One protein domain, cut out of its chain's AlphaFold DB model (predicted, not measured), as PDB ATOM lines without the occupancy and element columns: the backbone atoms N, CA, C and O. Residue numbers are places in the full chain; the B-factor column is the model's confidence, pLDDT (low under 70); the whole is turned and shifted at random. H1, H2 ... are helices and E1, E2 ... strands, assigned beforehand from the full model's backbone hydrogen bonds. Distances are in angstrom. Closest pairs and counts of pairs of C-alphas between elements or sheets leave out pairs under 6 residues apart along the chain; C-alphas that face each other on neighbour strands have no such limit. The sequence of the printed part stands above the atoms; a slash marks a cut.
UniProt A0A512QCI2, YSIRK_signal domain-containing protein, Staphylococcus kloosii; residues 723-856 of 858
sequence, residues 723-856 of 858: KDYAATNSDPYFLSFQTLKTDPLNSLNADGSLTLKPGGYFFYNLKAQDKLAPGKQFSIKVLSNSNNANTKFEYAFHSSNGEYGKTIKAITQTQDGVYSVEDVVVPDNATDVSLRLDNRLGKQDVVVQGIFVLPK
ATOM      1  N   LYS A 723      99.147 147.381 154.705       88.81
ATOM      2  CA  LYS A 723     100.406 148.102 154.958       88.81
ATOM      3  C   LYS A 723     100.995 147.727 156.310       88.81
ATOM      4  O   LYS A 723     102.201 147.524 156.413       88.81
ATOM      5  N   ASP A 724     100.151 147.672 157.332       79.62
ATOM      6  CA  ASP A 724     100.594 147.471 158.706       79.62
ATOM      7  C   ASP A 724     101.029 146.008 158.890       79.62
ATOM      8  O   ASP A 724     102.122 145.754 159.387       79.62
ATOM      9  N   TYR A 725     100.272 145.053 158.332       77.62
ATOM     10  CA  TYR A 725     100.663 143.641 158.268       77.62
ATOM     11  C   TYR A 725     101.958 143.429 157.459       77.62
ATOM     12  O   TYR A 725     102.844 142.699 157.907       77.62
ATOM     13  N   ALA A 726     102.109 144.077 156.296       77.56
ATOM     14  CA  ALA A 726     103.331 144.000 155.488       77.56
ATOM     15  C   ALA A 726     104.557 144.550 156.233       77.56
ATOM     16  O   ALA A 726     105.633 143.956 156.169       77.56
ATOM     17  N   ALA A 727     104.395 145.652 156.971       78.38
ATOM     18  CA  ALA A 727     105.452 146.234 157.792       78.38
ATOM     19  C   ALA A 727     105.826 145.323 158.974       78.38
ATOM     20  O   ALA A 727     107.007 145.054 159.180       78.38
ATOM     21  N   THR A 728     104.842 144.791 159.708       72.12
ATOM     22  CA  THR A 728     105.070 143.854 160.824       72.12
ATOM     23  C   THR A 728     105.793 142.582 160.381       72.12
ATOM     24  O   THR A 728     106.671 142.103 161.094       72.12
ATOM     25  N   ASN A 729     105.473 142.055 159.196       70.00
ATOM     26  CA  ASN A 729     106.090 140.839 158.657       70.00
ATOM     27  C   ASN A 729     107.347 141.107 157.800       70.00
ATOM     28  O   ASN A 729     107.938 140.160 157.289       70.00
ATOM     29  N   SER A 730     107.783 142.369 157.670       79.75
ATOM     30  CA  SER A 730     108.935 142.785 156.846       79.75
ATOM     31  C   SER A 730     108.869 142.301 155.387       79.75
ATOM     32  O   SER A 730     109.862 141.816 154.845       79.75
ATOM     33  N   ASP A 731     107.701 142.414 154.744       83.31
ATOM     34  CA  ASP A 731     107.498 141.841 153.410       83.31
ATOM     35  C   ASP A 731     108.419 142.483 152.339       83.31
ATOM     36  O   ASP A 731     108.408 143.709 152.148       83.31
ATOM     37  N   PRO A 732     109.221 141.680 151.609       83.19
ATOM     38  CA  PRO A 732     110.175 142.207 150.640       83.19
ATOM     39  C   PRO A 732     109.500 142.758 149.377       83.19
ATOM     40  O   PRO A 732     110.003 143.725 148.805       83.19
ATOM     41  N   TYR A 733     108.345 142.231 148.962       92.69
ATOM     42  CA  TYR A 733     107.680 142.622 147.715       92.69
ATOM     43  C   TYR A 733     106.728 143.805 147.892       92.69
ATOM     44  O   TYR A 733     106.558 144.576 146.958       92.69
ATOM     45  N   PHE A 734     106.128 144.029 149.060       92.81
ATOM     46  CA  PHE A 734     105.183 145.127 149.268       92.81
ATOM     47  C   PHE A 734     105.828 146.505 149.046       92.81
ATOM     48  O   PHE A 734     106.778 146.867 149.743       92.81
ATOM     49  N   LEU A 735     105.308 147.297 148.102       91.44
ATOM     50  CA  LEU A 735     105.695 148.701 147.916       91.44
ATOM     51  C   LEU A 735     104.602 149.656 148.406       91.44
ATOM     52  O   LEU A 735     104.868 150.572 149.181       91.44
ATOM     53  N   SER A 736     103.373 149.479 147.918       92.62
ATOM     54  CA  SER A 736     102.213 150.297 148.288       92.62
ATOM     55  C   SER A 736     100.913 149.661 147.796       92.62
ATOM     56  O   SER A 736     100.927 148.803 146.918       92.62
ATOM     57  N   PHE A 737      99.775 150.110 148.323       94.56
ATOM     58  CA  PHE A 737      98.454 149.776 147.792       94.56
ATOM     59  C   PHE A 737      97.520 150.994 147.874       94.56
ATOM     60  O   PHE A 737      97.790 151.948 148.606       94.56
ATOM     61  N   GLN A 738      96.415 150.963 147.128       92.56
ATOM     62  CA  GLN A 738      95.311 151.919 147.211       92.56
ATOM     63  C   GLN A 738      93.983 151.169 147.045       92.56
ATOM     64  O   GLN A 738      93.837 150.385 146.107       92.56
ATOM     65  N   THR A 739      92.997 151.430 147.909       93.81
ATOM     66  CA  THR A 739      91.632 150.898 147.743       93.81
ATOM     67  C   THR A 739      90.586 152.003 147.765       93.81
ATOM     68  O   THR A 739      90.775 153.041 148.399       93.81
ATOM     69  N   LEU A 740      89.464 151.766 147.088       94.00
ATOM     70  CA  LEU A 740      88.245 152.554 147.227       94.00
ATOM     71  C   LEU A 740      87.036 151.627 147.116       94.00
ATOM     72  O   LEU A 740      86.957 150.837 146.177       94.00
ATOM     73  N   LYS A 741      86.074 151.758 148.041       94.88
ATOM     74  CA  LYS A 741      84.825 150.969 148.065       94.88
ATOM     75  C   LYS A 741      85.050 149.443 147.965       94.88
ATOM     76  O   LYS A 741      84.272 148.740 147.319       94.88
ATOM     77  N   THR A 742      86.107 148.938 148.599       93.69
ATOM     78  CA  THR A 742      86.356 147.498 148.732       93.69
ATOM     79  C   THR A 742      85.702 146.937 149.990       93.69
ATOM     80  O   THR A 742      85.449 147.670 150.949       93.69
ATOM     81  N   ASP A 743      85.439 145.633 149.993       85.88
ATOM     82  CA  ASP A 743      85.013 144.881 151.174       85.88
ATOM     83  C   ASP A 743      85.839 143.583 151.292       85.88
ATOM     84  O   ASP A 743      85.675 142.697 150.446       85.88
ATOM     85  N   PRO A 744      86.756 143.458 152.271       87.06
ATOM     86  CA  PRO A 744      87.067 144.443 153.311       87.06
ATOM     87  C   PRO A 744      87.745 145.722 152.777       87.06
ATOM     88  O   PRO A 744      88.330 145.756 151.691       87.06
ATOM     89  N   LEU A 745      87.667 146.803 153.555       88.38
ATOM     90  CA  LEU A 745      88.329 148.075 153.249       88.38
ATOM     91  C   LEU A 745      89.814 148.013 153.637       88.38
ATOM     92  O   LEU A 745      90.130 147.612 154.754       88.38
ATOM     93  N   ASN A 746      90.718 148.446 152.748       89.56
ATOM     94  CA  ASN A 746      92.176 148.456 152.977       89.56
ATOM     95  C   ASN A 746      92.798 147.096 153.379       89.56
ATOM     96  O   ASN A 746      93.881 147.046 153.968       89.56
ATOM     97  N   SER A 747      92.118 145.995 153.056       88.75
ATOM     98  CA  SER A 747      92.530 144.637 153.403       88.75
ATOM     99  C   SER A 747      92.061 143.620 152.356       88.75
ATOM    100  O   SER A 747      91.448 143.985 151.352       88.75
ATOM    101  N   LEU A 748      92.340 142.345 152.615       81.44
ATOM    102  CA  LEU A 748      91.820 141.170 151.920       81.44
ATOM    103  C   LEU A 748      91.208 140.221 152.962       81.44
ATOM    104  O   LEU A 748      91.489 140.318 154.159       81.44
ATOM    105  N   ASN A 749      90.354 139.301 152.527       72.19
ATOM    106  CA  ASN A 749      90.005 138.137 153.340       72.19
ATOM    107  C   ASN A 749      91.199 137.155 153.390       72.19
ATOM    108  O   ASN A 749      92.104 137.233 152.561       72.19
ATOM    109  N   ALA A 750      91.200 136.208 154.335       60.69
ATOM    110  CA  ALA A 750      92.319 135.277 154.564       60.69
ATOM    111  C   ALA A 750      92.650 134.348 153.369       60.69
ATOM    112  O   ALA A 750      93.756 133.817 153.269       60.69
ATOM    113  N   ASP A 751      91.690 134.156 152.463       55.91
ATOM    114  CA  ASP A 751      91.825 133.431 151.194       55.91
ATOM    115  C   ASP A 751      92.404 134.299 150.054       55.91
ATOM    116  O   ASP A 751      92.797 133.769 149.015       55.91
ATOM    117  N   GLY A 752      92.520 135.615 150.252       67.12
ATOM    118  CA  GLY A 752      92.912 136.597 149.237       67.12
ATOM    119  C   GLY A 752      91.735 137.236 148.488       67.12
ATOM    120  O   GLY A 752      91.966 137.951 147.513       67.12
ATOM    121  N   SER A 753      90.487 136.989 148.905       78.00
ATOM    122  CA  SER A 753      89.287 137.537 148.260       78.00
ATOM    123  C   SER A 753      88.922 138.957 148.724       78.00
ATOM    124  O   SER A 753      89.255 139.375 149.839       78.00
ATOM    125  N   LEU A 754      88.201 139.700 147.875       88.75
ATOM    126  CA  LEU A 754      87.555 140.981 148.205       88.75
ATOM    127  C   LEU A 754      86.348 141.266 147.290       88.75
ATOM    128  O   LEU A 754      86.252 140.736 146.186       88.75
ATOM    129  N   THR A 755      85.449 142.159 147.703       89.06
ATOM    130  CA  THR A 755      84.359 142.671 146.851       89.06
ATOM    131  C   THR A 755      84.642 144.101 146.396       89.06
ATOM    132  O   THR A 755      84.869 144.983 147.222       89.06
ATOM    133  N   LEU A 756      84.602 144.346 145.086       91.69
ATOM    134  CA  LEU A 756      84.710 145.662 144.450       91.69
ATOM    135  C   LEU A 756      83.307 146.231 144.205       91.69
ATOM    136  O   LEU A 756      82.626 145.800 143.273       91.69
ATOM    137  N   LYS A 757      82.866 147.216 144.991       92.81
ATOM    138  CA  LYS A 757      81.530 147.830 144.829       92.81
ATOM    139  C   LYS A 757      81.527 148.875 143.689       92.81
ATOM    140  O   LYS A 757      82.600 149.375 143.342       92.81
ATOM    141  N   PRO A 758      80.375 149.247 143.089       92.94
ATOM    142  CA  PRO A 758      80.280 150.222 141.996       92.94
ATOM    143  C   PRO A 758      81.036 151.530 142.252       92.94
ATOM    144  O   PRO A 758      80.790 152.235 143.241       92.94
ATOM    145  N   GLY A 759      81.954 151.883 141.351       91.81
ATOM    146  CA  GLY A 759      82.845 153.033 141.529       91.81
ATOM    147  C   GLY A 759      84.120 152.735 142.337       91.81
ATOM    148  O   GLY A 759      84.825 153.677 142.691       91.81
ATOM    149  N   GLY A 760      84.382 151.474 142.690       94.56
ATOM    150  CA  GLY A 760      85.513 151.036 143.514       94.56
ATOM    151  C   GLY A 760      86.703 150.480 142.730       94.56
ATOM    152  O   GLY A 760      86.609 150.211 141.534       94.56
ATOM    153  N   TYR A 761      87.833 150.307 143.416       95.38
ATOM    154  CA  TYR A 761      89.061 149.721 142.871       95.38
ATOM    155  C   TYR A 761      89.973 149.160 143.975       95.38
ATOM    156  O   TYR A 761      89.907 149.584 145.131       95.38
ATOM    157  N   PHE A 762      90.862 148.249 143.585       95.75
ATOM    158  CA  PHE A 762      91.980 147.738 144.375       95.75
ATOM    159  C   PHE A 762      93.244 147.781 143.505       95.75
ATOM    160  O   PHE A 762      93.341 147.069 142.505       95.75
ATOM    161  N   PHE A 763      94.202 148.637 143.862       94.81
ATOM    162  CA  PHE A 763      95.500 148.758 143.194       94.81
ATOM    163  C   PHE A 763      96.611 148.366 144.176       94.81
ATOM    164  O   PHE A 763      96.603 148.817 145.321       94.81
ATOM    165  N   TYR A 764      97.575 147.559 143.741       94.88
ATOM    166  CA  TYR A 764      98.666 147.044 144.575       94.88
ATOM    167  C   TYR A 764      99.975 147.080 143.784       94.88
ATOM    168  O   TYR A 764     100.020 146.614 142.651       94.88
ATOM    169  N   ASN A 765     101.046 147.604 144.377       93.44
ATOM    170  CA  ASN A 765     102.360 147.708 143.746       93.44
ATOM    171  C   ASN A 765     103.367 146.796 144.464       93.44
ATOM    172  O   ASN A 765     103.500 146.851 145.692       93.44
ATOM    173  N   LEU A 766     104.082 145.980 143.688       94.38
ATOM    174  CA  LEU A 766     105.116 145.053 144.142       94.38
ATOM    175  C   LEU A 766     106.498 145.552 143.701       94.38
ATOM    176  O   LEU A 766     106.685 145.816 142.519       94.38
ATOM    177  N   LYS A 767     107.480 145.628 144.600       94.00
ATOM    178  CA  LYS A 767     108.880 145.937 144.270       94.00
ATOM    179  C   LYS A 767     109.436 144.907 143.276       94.00
ATOM    180  O   LYS A 767     109.295 143.701 143.490       94.00
ATOM    181  N   ALA A 768     110.114 145.368 142.227       92.50
ATOM    182  CA  ALA A 768     110.772 144.518 141.233       92.50
ATOM    183  C   ALA A 768     112.134 144.008 141.750       92.50
ATOM    184  O   ALA A 768     113.199 144.381 141.261       92.50
ATOM    185  N   GLN A 769     112.099 143.175 142.794       89.31
ATOM    186  CA  GLN A 769     113.277 142.587 143.441       89.31
ATOM    187  C   GLN A 769     113.147 141.068 143.597       89.31
ATOM    188  O   GLN A 769     112.060 140.512 143.451       89.31
ATOM    189  N   ASP A 770     114.250 140.392 143.920       90.44
ATOM    190  CA  ASP A 770     114.309 138.953 144.206       90.44
ATOM    191  C   ASP A 770     113.652 138.083 143.113       90.44
ATOM    192  O   ASP A 770     114.198 137.929 142.018       90.44
ATOM    193  N   LYS A 771     112.467 137.517 143.382       87.44
ATOM    194  CA  LYS A 771     111.700 136.709 142.417       87.44
ATOM    195  C   LYS A 771     110.996 137.544 141.331       87.44
ATOM    196  O   LYS A 771     110.605 136.985 140.313       87.44
ATOM    197  N   LEU A 772     110.870 138.857 141.535       90.06
ATOM    198  CA  LEU A 772     110.425 139.863 140.562       90.06
ATOM    199  C   LEU A 772     111.570 140.794 140.133       90.06
ATOM    200  O   LEU A 772     111.310 141.881 139.628       90.06
ATOM    201  N   ALA A 773     112.833 140.404 140.333       91.44
ATOM    202  CA  ALA A 773     113.952 141.156 139.776       91.44
ATOM    203  C   ALA A 773     113.843 141.241 138.235       91.44
ATOM    204  O   ALA A 773     113.265 140.342 137.613       91.44
ATOM    205  N   PRO A 774     114.416 142.275 137.597       92.06
ATOM    206  CA  PRO A 774     114.467 142.371 136.143       92.06
ATOM    207  C   PRO A 774     114.996 141.092 135.469       92.06
ATOM    208  O   PRO A 774     115.891 140.416 135.983       92.06
ATOM    209  N   GLY A 775     114.381 140.710 134.347       87.38
ATOM    210  CA  GLY A 775     114.649 139.454 133.640       87.38
ATOM    211  C   GLY A 775     114.031 138.188 134.261       87.38
ATOM    212  O   GLY A 775     114.106 137.122 133.648       87.38
ATOM    213  N   LYS A 776     113.397 138.250 135.444       92.94
ATOM    214  CA  LYS A 776     112.609 137.125 135.990       92.94
ATOM    215  C   LYS A 776     111.242 137.007 135.308       92.94
ATOM    216  O   LYS A 776     110.744 137.962 134.714       92.94
ATOM    217  N   GLN A 777     110.634 135.823 135.412       92.31
ATOM    218  CA  GLN A 777     109.284 135.529 134.922       92.31
ATOM    219  C   GLN A 777     108.316 135.269 136.080       92.31
ATOM    220  O   GLN A 777     108.665 134.617 137.066       92.31
ATOM    221  N   PHE A 778     107.080 135.738 135.930       91.38
ATOM    222  CA  PHE A 778     105.978 135.493 136.857       91.38
ATOM    223  C   PHE A 778     104.646 135.389 136.102       91.38
ATOM    224  O   PHE A 778     104.546 135.773 134.939       91.38
ATOM    225  N   SER A 779     103.616 134.888 136.773       90.44
ATOM    226  CA  SER A 779     102.248 134.811 136.256       90.44
ATOM    227  C   SER A 779     101.299 135.567 137.184       90.44
ATOM    228  O   SER A 779     101.507 135.605 138.398       90.44
ATOM    229  N   ILE A 780     100.238 136.148 136.627       89.19
ATOM    230  CA  ILE A 780      99.154 136.772 137.393       89.19
ATOM    231  C   ILE A 780      97.870 135.988 137.132       89.19
ATOM    232  O   ILE A 780      97.547 135.696 135.981       89.19
ATOM    233  N   LYS A 781      97.119 135.678 138.190       86.44
ATOM    234  CA  LYS A 781      95.800 135.041 138.114       86.44
ATOM    235  C   LYS A 781      94.821 135.751 139.046       86.44
ATOM    236  O   LYS A 781      95.111 135.944 140.223       86.44
ATOM    237  N   VAL A 782      93.660 136.125 138.521       83.44
ATOM    238  CA  VAL A 782      92.551 136.736 139.259       83.44
ATOM    239  C   VAL A 782      91.319 135.856 139.069       83.44
ATOM    240  O   VAL A 782      90.939 135.544 137.939       83.44
ATOM    241  N   LEU A 783      90.708 135.444 140.176       77.44
ATOM    242  CA  LEU A 783      89.434 134.724 140.189       77.44
ATOM    243  C   LEU A 783      88.309 135.727 140.463       77.44
ATOM    244  O   LEU A 783      88.408 136.520 141.397       77.44
ATOM    245  N   SER A 784      87.252 135.714 139.658       79.19
ATOM    246  CA  SER A 784      86.161 136.697 139.682       79.19
ATOM    247  C   SER A 784      84.830 136.008 139.407       79.19
ATOM    248  O   SER A 784      84.725 135.231 138.466       79.19
ATOM    249  N   ASN A 785      83.776 136.340 140.153       66.56
ATOM    250  CA  ASN A 785      82.421 135.870 139.836       66.56
ATOM    251  C   ASN A 785      81.723 136.676 138.715       66.56
ATOM    252  O   ASN A 785      80.536 136.475 138.462       66.56
ATOM    253  N   SER A 786      82.429 137.619 138.085       62.88
ATOM    254  CA  SER A 786      81.875 138.610 137.162       62.88
ATOM    255  C   SER A 786      82.585 138.595 135.811       62.88
ATOM    256  O   SER A 786      83.788 138.851 135.751       62.88
ATOM    257  N   ASN A 787      81.796 138.416 134.745       62.75
ATOM    258  CA  ASN A 787      82.178 138.627 133.343       62.75
ATOM    259  C   ASN A 787      81.794 140.054 132.852       62.75
ATOM    260  O   ASN A 787      81.467 140.261 131.683       62.75
ATOM    261  N   ASN A 788      81.737 141.056 133.741       68.50
ATOM    262  CA  ASN A 788      81.293 142.413 133.397       68.50
ATOM    263  C   ASN A 788      82.368 143.195 132.622       68.50
ATOM    264  O   ASN A 788      83.378 143.593 133.192       68.50
ATOM    265  N   ALA A 789      82.095 143.534 131.358       71.75
ATOM    266  CA  ALA A 789      82.997 144.295 130.481       71.75
ATOM    267  C   ALA A 789      83.382 145.713 130.974       71.75
ATOM    268  O   ALA A 789      84.262 146.347 130.392       71.75
ATOM    269  N   ASN A 790      82.732 146.233 132.022       84.25
ATOM    270  CA  ASN A 790      83.062 147.518 132.655       84.25
ATOM    271  C   ASN A 790      83.977 147.366 133.886       84.25
ATOM    272  O   ASN A 790      84.411 148.370 134.456       84.25
ATOM    273  N   THR A 791      84.252 146.130 134.302       88.81
ATOM    274  CA  THR A 791      85.250 145.785 135.313       88.81
ATOM    275  C   THR A 791      86.526 145.371 134.594       88.81
ATOM    276  O   THR A 791      86.477 144.642 133.603       88.81
ATOM    277  N   LYS A 792      87.679 145.834 135.070       91.88
ATOM    278  CA  LYS A 792      88.968 145.530 134.456       91.88
ATOM    279  C   LYS A 792      89.936 144.897 135.435       91.88
ATOM    280  O   LYS A 792      90.073 145.355 136.568       91.88
ATOM    281  N   PHE A 793      90.676 143.916 134.938       93.75
ATOM    282  CA  PHE A 793      91.853 143.366 135.587       93.75
ATOM    283  C   PHE A 793      93.052 143.671 134.686       93.75
ATOM    284  O   PHE A 793      93.051 143.367 133.495       93.75
ATOM    285  N   GLU A 794      94.026 144.384 135.231       94.00
ATOM    286  CA  GLU A 794      95.089 145.070 134.500       94.00
ATOM    287  C   GLU A 794      96.414 144.946 135.269       94.00
ATOM    288  O   GLU A 794      96.430 144.842 136.497       94.00
ATOM    289  N   TYR A 795      97.538 145.015 134.562       94.69
ATOM    290  CA  TYR A 795      98.860 145.158 135.163       94.69
ATOM    291  C   TYR A 795      99.740 146.138 134.378       94.69
ATOM    292  O   TYR A 795      99.520 146.390 133.194       94.69
ATOM    293  N   ALA A 796     100.737 146.712 135.039       91.62
ATOM    294  CA  ALA A 796     101.721 147.608 134.444       91.62
ATOM    295  C   ALA A 796     103.085 147.436 135.127       91.62
ATOM    296  O   ALA A 796     103.197 146.787 136.167       91.62
ATOM    297  N   PHE A 797     104.111 148.055 134.552       90.62
ATOM    298  CA  PHE A 797     105.407 148.244 135.196       90.62
ATOM    299  C   PHE A 797     105.665 149.737 135.360       90.62
ATOM    300  O   PHE A 797     105.262 150.528 134.506       90.62
ATOM    301  N   HIS A 798     106.383 150.117 136.406       85.69
ATOM    302  CA  HIS A 798     106.984 151.442 136.510       85.69
ATOM    303  C   HIS A 798     108.509 151.326 136.465       85.69
ATOM    304  O   HIS A 798     109.073 150.254 136.677       85.69
ATOM    305  N   SER A 799     109.168 152.436 136.152       81.00
ATOM    306  CA  SER A 799     110.620 152.587 136.205       81.00
ATOM    307  C   SER A 799     110.958 153.912 136.882       81.00
ATOM    308  O   SER A 799     110.112 154.811 136.944       81.00
ATOM    309  N   SER A 800     112.211 154.080 137.312       69.12
ATOM    310  CA  SER A 800     112.732 155.316 137.927       69.12
ATOM    311  C   SER A 800     112.482 156.587 137.104       69.12
ATOM    312  O   SER A 800     112.470 157.686 137.651       69.12
ATOM    313  N   ASN A 801     112.274 156.434 135.795       67.12
ATOM    314  CA  ASN A 801     112.116 157.522 134.834       67.12
ATOM    315  C   ASN A 801     110.631 157.810 134.514       67.12
ATOM    316  O   ASN A 801     110.332 158.680 133.700       67.12
ATOM    317  N   GLY A 802     109.690 157.066 135.111       58.84
ATOM    318  CA  GLY A 802     108.241 157.267 134.970       58.84
ATOM    319  C   GLY A 802     107.620 156.839 133.631       58.84
ATOM    320  O   GLY A 802     106.412 156.978 133.447       58.84
ATOM    321  N   GLU A 803     108.401 156.313 132.684       55.28
ATOM    322  CA  GLU A 803     107.929 156.085 131.309       55.28
ATOM    323  C   GLU A 803     106.933 154.922 131.174       55.28
ATOM    324  O   GLU A 803     105.962 155.023 130.423       55.28
ATOM    325  N   TYR A 804     107.143 153.831 131.917       54.12
ATOM    326  CA  TYR A 804     106.430 152.565 131.696       54.12
ATOM    327  C   TYR A 804     104.994 152.548 132.251       54.12
ATOM    328  O   TYR A 804     104.149 151.814 131.733       54.12
ATOM    329  N   GLY A 805     104.663 153.448 133.187       52.16
ATOM    330  CA  GLY A 805     103.313 153.592 133.757       52.16
ATOM    331  C   GLY A 805     102.229 154.034 132.767       52.16
ATOM    332  O   GLY A 805     101.049 154.061 133.111       52.16
ATOM    333  N   LYS A 806     102.612 154.377 131.530       55.25
ATOM    334  CA  LYS A 806     101.693 154.723 130.436       55.25
ATOM    335  C   LYS A 806     101.111 153.493 129.728       55.25
ATOM    336  O   LYS A 806     100.052 153.606 129.118       55.25
ATOM    337  N   THR A 807     101.760 152.328 129.820       69.19
ATOM    338  CA  THR A 807     101.371 151.113 129.081       69.19
ATOM    339  C   THR A 807     100.740 150.086 130.016       69.19
ATOM    340  O   THR A 807     101.363 149.104 130.419       69.19
ATOM    341  N   ILE A 808      99.474 150.324 130.356       82.56
ATOM    342  CA  ILE A 808      98.656 149.377 131.117       82.56
ATOM    343  C   ILE A 808      98.255 148.210 130.199       82.56
ATOM    344  O   ILE A 808      97.723 148.422 129.109       82.56
ATOM    345  N   LYS A 809      98.504 146.978 130.644       91.19
ATOM    346  CA  LYS A 809      98.183 145.729 129.943       91.19
ATOM    347  C   LYS A 809      96.979 145.055 130.599       91.19
ATOM    348  O   LYS A 809      96.894 145.003 131.822       91.19
ATOM    349  N   ALA A 810      96.060 144.513 129.805       90.50
ATOM    350  CA  ALA A 810      94.941 143.734 130.331       90.50
ATOM    351  C   ALA A 810      95.399 142.339 130.792       90.50
ATOM    352  O   ALA A 810      96.230 141.707 130.141       90.50
ATOM    353  N   ILE A 811      94.810 141.848 131.882       92.25
ATOM    354  CA  ILE A 811      94.838 140.438 132.276       92.25
ATOM    355  C   ILE A 811      93.602 139.810 131.629       92.25
ATOM    356  O   ILE A 811      92.471 140.077 132.033       92.25
ATOM    357  N   THR A 812      93.805 139.048 130.558       86.62
ATOM    358  CA  THR A 812      92.714 138.513 129.733       86.62
ATOM    359  C   THR A 812      91.948 137.396 130.430       86.62
ATOM    360  O   THR A 812      92.522 136.612 131.184       86.62
ATOM    361  N   GLN A 813      90.651 137.290 130.133       84.25
ATOM    362  CA  GLN A 813      89.857 136.135 130.540       84.25
ATOM    363  C   GLN A 813      90.332 134.890 129.786       84.25
ATOM    364  O   GLN A 813      90.390 134.903 128.558       84.25
ATOM    365  N   THR A 814      90.673 133.833 130.517       75.69
ATOM    366  CA  THR A 814      91.142 132.555 129.959       75.69
ATOM    367  C   THR A 814      90.121 131.433 130.141       75.69
ATOM    368  O   THR A 814      90.066 130.529 129.311       75.69
ATOM    369  N   GLN A 815      89.277 131.508 131.176       77.62
ATOM    370  CA  GLN A 815      88.115 130.635 131.402       77.62
ATOM    371  C   GLN A 815      86.982 131.438 132.076       77.62
ATOM    372  O   GLN A 815      87.188 132.580 132.495       77.62
ATOM    373  N   ASP A 816      85.779 130.873 132.209       76.44
ATOM    374  CA  ASP A 816      84.696 131.532 132.956       76.44
ATOM    375  C   ASP A 816      85.122 131.823 134.405       76.44
ATOM    376  O   ASP A 816      85.558 130.933 135.132       76.44
ATOM    377  N   GLY A 817      85.049 133.098 134.797       73.25
ATOM    378  CA  GLY A 817      85.526 133.595 136.089       73.25
ATOM    379  C   GLY A 817      87.045 133.565 136.329       73.25
ATOM    380  O   GLY A 817      87.487 133.925 137.421       73.25
ATOM    381  N   VAL A 818      87.865 133.178 135.343       79.50
ATOM    382  CA  VAL A 818      89.333 133.122 135.466       79.50
ATOM    383  C   VAL A 818      89.993 134.091 134.495       79.50
ATOM    384  O   VAL A 818      89.879 133.954 133.277       79.50
ATOM    385  N   TYR A 819      90.748 135.033 135.048       85.94
ATOM    386  CA  TYR A 819      91.567 135.979 134.301       85.94
ATOM    387  C   TYR A 819      93.032 135.681 134.596       85.94
ATOM    388  O   TYR A 819      93.429 135.652 135.762       85.94
ATOM    389  N   SER A 820      93.846 135.444 133.569       90.06
ATOM    390  CA  SER A 820      95.271 135.174 133.764       90.06
ATOM    391  C   SER A 820      96.160 135.726 132.656       90.06
ATOM    392  O   SER A 820      95.738 135.962 131.523       90.06
ATOM    393  N   VAL A 821      97.419 135.941 133.024       88.19
ATOM    394  CA  VAL A 821      98.540 136.168 132.114       88.19
ATOM    395  C   VAL A 821      99.746 135.412 132.666       88.19
ATOM    396  O   VAL A 821     100.030 135.470 133.864       88.19
ATOM    397  N   GLU A 822     100.426 134.665 131.806       89.81
ATOM    398  CA  GLU A 822     101.518 133.759 132.173       89.81
ATOM    399  C   GLU A 822     102.837 134.214 131.541       89.81
ATOM    400  O   GLU A 822     102.836 134.993 130.586       89.81
ATOM    401  N   ASP A 823     103.962 133.752 132.096       87.31
ATOM    402  CA  ASP A 823     105.320 134.025 131.599       87.31
ATOM    403  C   ASP A 823     105.652 135.516 131.394       87.31
ATOM    404  O   ASP A 823     106.458 135.902 130.543       87.31
ATOM    405  N   VAL A 824     105.073 136.374 132.238       89.81
ATOM    406  CA  VAL A 824     105.341 137.808 132.253       89.81
ATOM    407  C   VAL A 824     106.796 138.043 132.655       89.81
ATOM    408  O   VAL A 824     107.168 137.899 133.817       89.81
ATOM    409  N   VAL A 825     107.622 138.435 131.686       92.00
ATOM    410  CA  VAL A 825     108.998 138.892 131.922       92.00
ATOM    411  C   VAL A 825     108.971 140.284 132.559       92.00
ATOM    412  O   VAL A 825     108.307 141.190 132.046       92.00
ATOM    413  N   VAL A 826     109.709 140.467 133.656       91.19
ATOM    414  CA  VAL A 826     109.969 141.781 134.264       91.19
ATOM    415  C   VAL A 826     110.987 142.546 133.397       91.19
ATOM    416  O   VAL A 826     112.087 142.027 133.199       91.19
ATOM    417  N   PRO A 827     110.676 143.754 132.884       88.75
ATOM    418  CA  PRO A 827     111.610 144.548 132.079       88.75
ATOM    419  C   PRO A 827     112.895 144.935 132.822       88.75
ATOM    420  O   PRO A 827     112.855 145.215 134.019       88.75
ATOM    421  N   ASP A 828     114.002 145.050 132.081       85.12
ATOM    422  CA  ASP A 828     115.364 145.335 132.581       85.12
ATOM    423  C   ASP A 828     115.484 146.589 133.473       85.12
ATOM    424  O   ASP A 828     116.401 146.693 134.284       85.12
ATOM    425  N   ASN A 829     114.559 147.543 133.332       84.81
ATOM    426  CA  ASN A 829     114.531 148.819 134.049       84.81
ATOM    427  C   ASN A 829     113.323 148.985 134.996       84.81
ATOM    428  O   ASN A 829     113.053 150.105 135.439       84.81
ATOM    429  N   ALA A 830     112.563 147.920 135.268       88.88
ATOM    430  CA  ALA A 830     111.397 148.006 136.139       88.88
ATOM    431  C   ALA A 830     111.803 148.211 137.609       88.88
ATOM    432  O   ALA A 830     112.653 147.494 138.132       88.88
ATOM    433  N   THR A 831     111.167 149.169 138.286       90.06
ATOM    434  CA  THR A 831     111.274 149.377 139.743       90.06
ATOM    435  C   THR A 831     110.189 148.627 140.504       90.06
ATOM    436  O   THR A 831     110.407 148.181 141.632       90.06
ATOM    437  N   ASP A 832     109.021 148.470 139.883       91.12
ATOM    438  CA  ASP A 832     107.855 147.842 140.483       91.12
ATOM    439  C   ASP A 832     106.834 147.365 139.440       91.12
ATOM    440  O   ASP A 832     106.755 147.861 138.310       91.12
ATOM    441  N   VAL A 833     106.056 146.366 139.852       92.88
ATOM    442  CA  VAL A 833     104.931 145.773 139.133       92.88
ATOM    443  C   VAL A 833     103.644 146.296 139.760       92.88
ATOM    444  O   VAL A 833     103.394 146.075 140.944       92.88
ATOM    445  N   SER A 834     102.807 146.969 138.978       91.94
ATOM    446  CA  SER A 834     101.511 147.474 139.429       91.94
ATOM    447  C   SER A 834     100.401 146.527 138.994       91.94
ATOM    448  O   SER A 834     100.217 146.298 137.800       91.94
ATOM    449  N   LEU A 835      99.652 145.990 139.950       94.19
ATOM    450  CA  LEU A 835      98.459 145.177 139.746       94.19
ATOM    451  C   LEU A 835      97.212 146.024 140.006       94.19
ATOM    452  O   LEU A 835      97.119 146.720 141.020       94.19
ATOM    453  N   ARG A 836      96.246 145.982 139.086       93.94
ATOM    454  CA  ARG A 836      95.099 146.893 139.068       93.94
ATOM    455  C   ARG A 836      93.796 146.139 138.831       93.94
ATOM    456  O   ARG A 836      93.595 145.547 137.775       93.94
ATOM    457  N   LEU A 837      92.894 146.194 139.805       94.31
ATOM    458  CA  LEU A 837      91.536 145.675 139.700       94.31
ATOM    459  C   LEU A 837      90.572 146.863 139.816       94.31
ATOM    460  O   LEU A 837      90.473 147.497 140.867       94.31
ATOM    461  N   ASP A 838      89.908 147.214 138.719       93.94
ATOM    462  CA  ASP A 838      89.183 148.476 138.557       93.94
ATOM    463  C   ASP A 838      87.703 148.220 138.239       93.94
ATOM    464  O   ASP A 838      87.366 147.704 137.175       93.94
ATOM    465  N   ASN A 839      86.808 148.591 139.159       93.62
ATOM    466  CA  ASN A 839      85.356 148.521 138.979       93.62
ATOM    467  C   ASN A 839      84.724 149.929 138.928       93.62
ATOM    468  O   ASN A 839      83.536 150.100 139.221       93.62
ATOM    469  N   ARG A 840      85.498 150.967 138.564       93.31
ATOM    470  CA  ARG A 840      85.016 152.362 138.575       93.31
ATOM    471  C   ARG A 840      83.911 152.650 137.561       93.31
ATOM    472  O   ARG A 840      83.092 153.528 137.809       93.31
ATOM    473  N   LEU A 841      83.868 151.901 136.457       90.75
ATOM    474  CA  LEU A 841      82.796 151.957 135.452       90.75
ATOM    475  C   LEU A 841      81.708 150.885 135.682       90.75
ATOM    476  O   LEU A 841      80.693 150.864 134.983       90.75
ATOM    477  N   GLY A 842      81.902 149.994 136.658       86.19
ATOM    478  CA  GLY A 842      80.976 148.916 136.979       86.19
ATOM    479  C   GLY A 842      79.696 149.398 137.657       86.19
ATOM    480  O   GLY A 842      79.710 150.282 138.512       86.19
ATOM    481  N   LYS A 843      78.575 148.768 137.289       85.94
ATOM    482  CA  LYS A 843      77.226 149.052 137.815       85.94
ATOM    483  C   LYS A 843      76.746 148.049 138.874       85.94
ATOM    484  O   LYS A 843      75.631 148.182 139.365       85.94
ATOM    485  N   GLN A 844      77.558 147.042 139.194       88.25
ATOM    486  CA  GLN A 844      77.267 145.973 140.156       88.25
ATOM    487  C   GLN A 844      78.521 145.662 140.987       88.25
ATOM    488  O   GLN A 844      79.640 145.953 140.549       88.25
ATOM    489  N   ASP A 845      78.324 145.083 142.173       88.69
ATOM    490  CA  ASP A 845      79.400 144.521 142.995       88.69
ATOM    491  C   ASP A 845      80.087 143.369 142.243       88.69
ATOM    492  O   ASP A 845      79.424 142.553 141.601       88.69
ATOM    493  N   VAL A 846      81.416 143.288 142.334       87.50
ATOM    494  CA  VAL A 846      82.212 142.184 141.779       87.50
ATOM    495  C   VAL A 846      82.977 141.499 142.897       87.50
ATOM    496  O   VAL A 846      83.783 142.140 143.569       87.50
ATOM    497  N   VAL A 847      82.751 140.199 143.085       83.44
ATOM    498  CA  VAL A 847      83.474 139.395 144.073       83.44
ATOM    499  C   VAL A 847      84.704 138.800 143.402       83.44
ATOM    500  O   VAL A 847      84.615 137.881 142.587       83.44
ATOM    501  N   VAL A 848      85.862 139.337 143.768       83.06
ATOM    502  CA  VAL A 848      87.168 138.785 143.431       83.06
ATOM    503  C   VAL A 848      87.448 137.675 144.439       83.06
ATOM    504  O   VAL A 848      87.656 137.945 145.616       83.06
ATOM    505  N   GLN A 849      87.403 136.423 143.996       73.44
ATOM    506  CA  GLN A 849      87.515 135.230 144.844       73.44
ATOM    507  C   GLN A 849      88.964 134.896 145.232       73.44
ATOM    508  O   GLN A 849      89.189 134.079 146.116       73.44
ATOM    509  N   GLY A 850      89.945 135.519 144.580       76.50
ATOM    510  CA  GLY A 850      91.360 135.376 144.902       76.50
ATOM    511  C   GLY A 850      92.234 136.120 143.897       76.50
ATOM    512  O   GLY A 850      91.875 136.247 142.723       76.50
ATOM    513  N   ILE A 851      93.378 136.618 144.362       80.50
ATOM    514  CA  ILE A 851      94.342 137.375 143.562       80.50
ATOM    515  C   ILE A 851      95.721 136.767 143.788       80.50
ATOM    516  O   ILE A 851      96.182 136.710 144.924       80.50
ATOM    517  N   PHE A 852      96.389 136.342 142.717       82.06
ATOM    518  CA  PHE A 852      97.667 135.641 142.785       82.06
ATOM    519  C   PHE A 852      98.693 136.276 141.847       82.06
ATOM    520  O   PHE A 852      98.455 136.388 140.644       82.06
ATOM    521  N   VAL A 853      99.852 136.645 142.392       87.56
ATOM    522  CA  VAL A 853     101.069 136.982 141.643       87.56
ATOM    523  C   VAL A 853     102.091 135.905 141.983       87.56
ATOM    524  O   VAL A 853     102.586 135.861 143.106       87.56
ATOM    525  N   LEU A 854     102.355 134.996 141.046       84.88
ATOM    526  CA  LEU A 854     103.109 133.764 141.282       84.88
ATOM    527  C   LEU A 854     104.448 133.801 140.532       84.88
ATOM    528  O   LEU A 854     104.446 133.950 139.309       84.88
ATOM    529  N   PRO A 855     105.597 133.648 141.209       82.81
ATOM    530  CA  PRO A 855     106.896 133.610 140.556       82.81
ATOM    531  C   PRO A 855     107.072 132.286 139.812       82.81
ATOM    532  O   PRO A 855     106.764 131.217 140.346       82.81
ATOM    533  N   LYS A 856     107.624 132.331 138.600       76.19
ATOM    534  CA  LYS A 856     107.967 131.108 137.876       76.19
ATOM    535  C   LYS A 856     109.145 130.424 138.573       76.19
ATOM    536  O   LYS A 856     110.158 131.066 138.855       76.19
TER     537      LYS A 856
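Overview. This is residues 723 to 856 of the 858 residues of the protein "YSIRK_signal domain-containing protein" of Staphylococcus kloosii (UniProt A0A512QCI2). Two layers of strands stand face to face as a sandwich, one with E1, E7, E4 and the part of E2 after its bend, the other with E8, E3, E6 and short E5. At one end E2 folds over and its first residues pair with E8, joining both layers into one branched, twisted sheet, which small H1 grazes near E1. The 134 printed residues hold H1, then E1 to E8, with antiparallel neighbours; the class is mostly strand. The whole is compact, radius of gyration of the C-alphas 14.4 A, spanning 38 by 33 by 26 A.

Arrangement. Begin at E2, residues 754 to 767, which bends by 135 degrees at residue 758. On one side find E1, residues 734 to 743, its antiparallel hairpin partner, with N 738 and O 763 within hydrogen-bond range at 2.8 A. On the other side are antiparallel E7, residues 832 to 839, with N 764 and O 835 at 2.9 A, and E8, residues 846 to 855, with N 756 and O 846 at 2.8 A. Antiparallel to E7 is edge strand E4, residues 792 to 798: N 794 and O 836, 2.8 A. Antiparallel to E8 is E3, residues 777 to 784: N 781 and O 852, 2.9 A. E3 pairs antiparallel with E6, residues 818 to 825: N 780 and O 821, 2.9 A. E5, residues 813 to 815, forms a hairpin with E6: N 814 and O 818, 2.9 A. The closest C-alphas of E3 and E4, Val 782 and Phe 793, are 7.6 A apart. H1, residues 723 to 728, with every O i to N i+4 pair within range, only grazes the sheet.

Along the chain. Find H1 beginning at C-alpha 723 (100.406, 148.102, 154.958). E2 runs 22.2 A, E3 23.6 A and E7 22.6 A; E8 runs 26.2 A to C-alpha 855 (106.896, 133.610, 140.556).

Size, cuts and confidence. The printed part has no cut; the E4 to E5 link is long. Look for pLDDT under 70 at residues 750 to 752, 785 to 788 and 800 to 807.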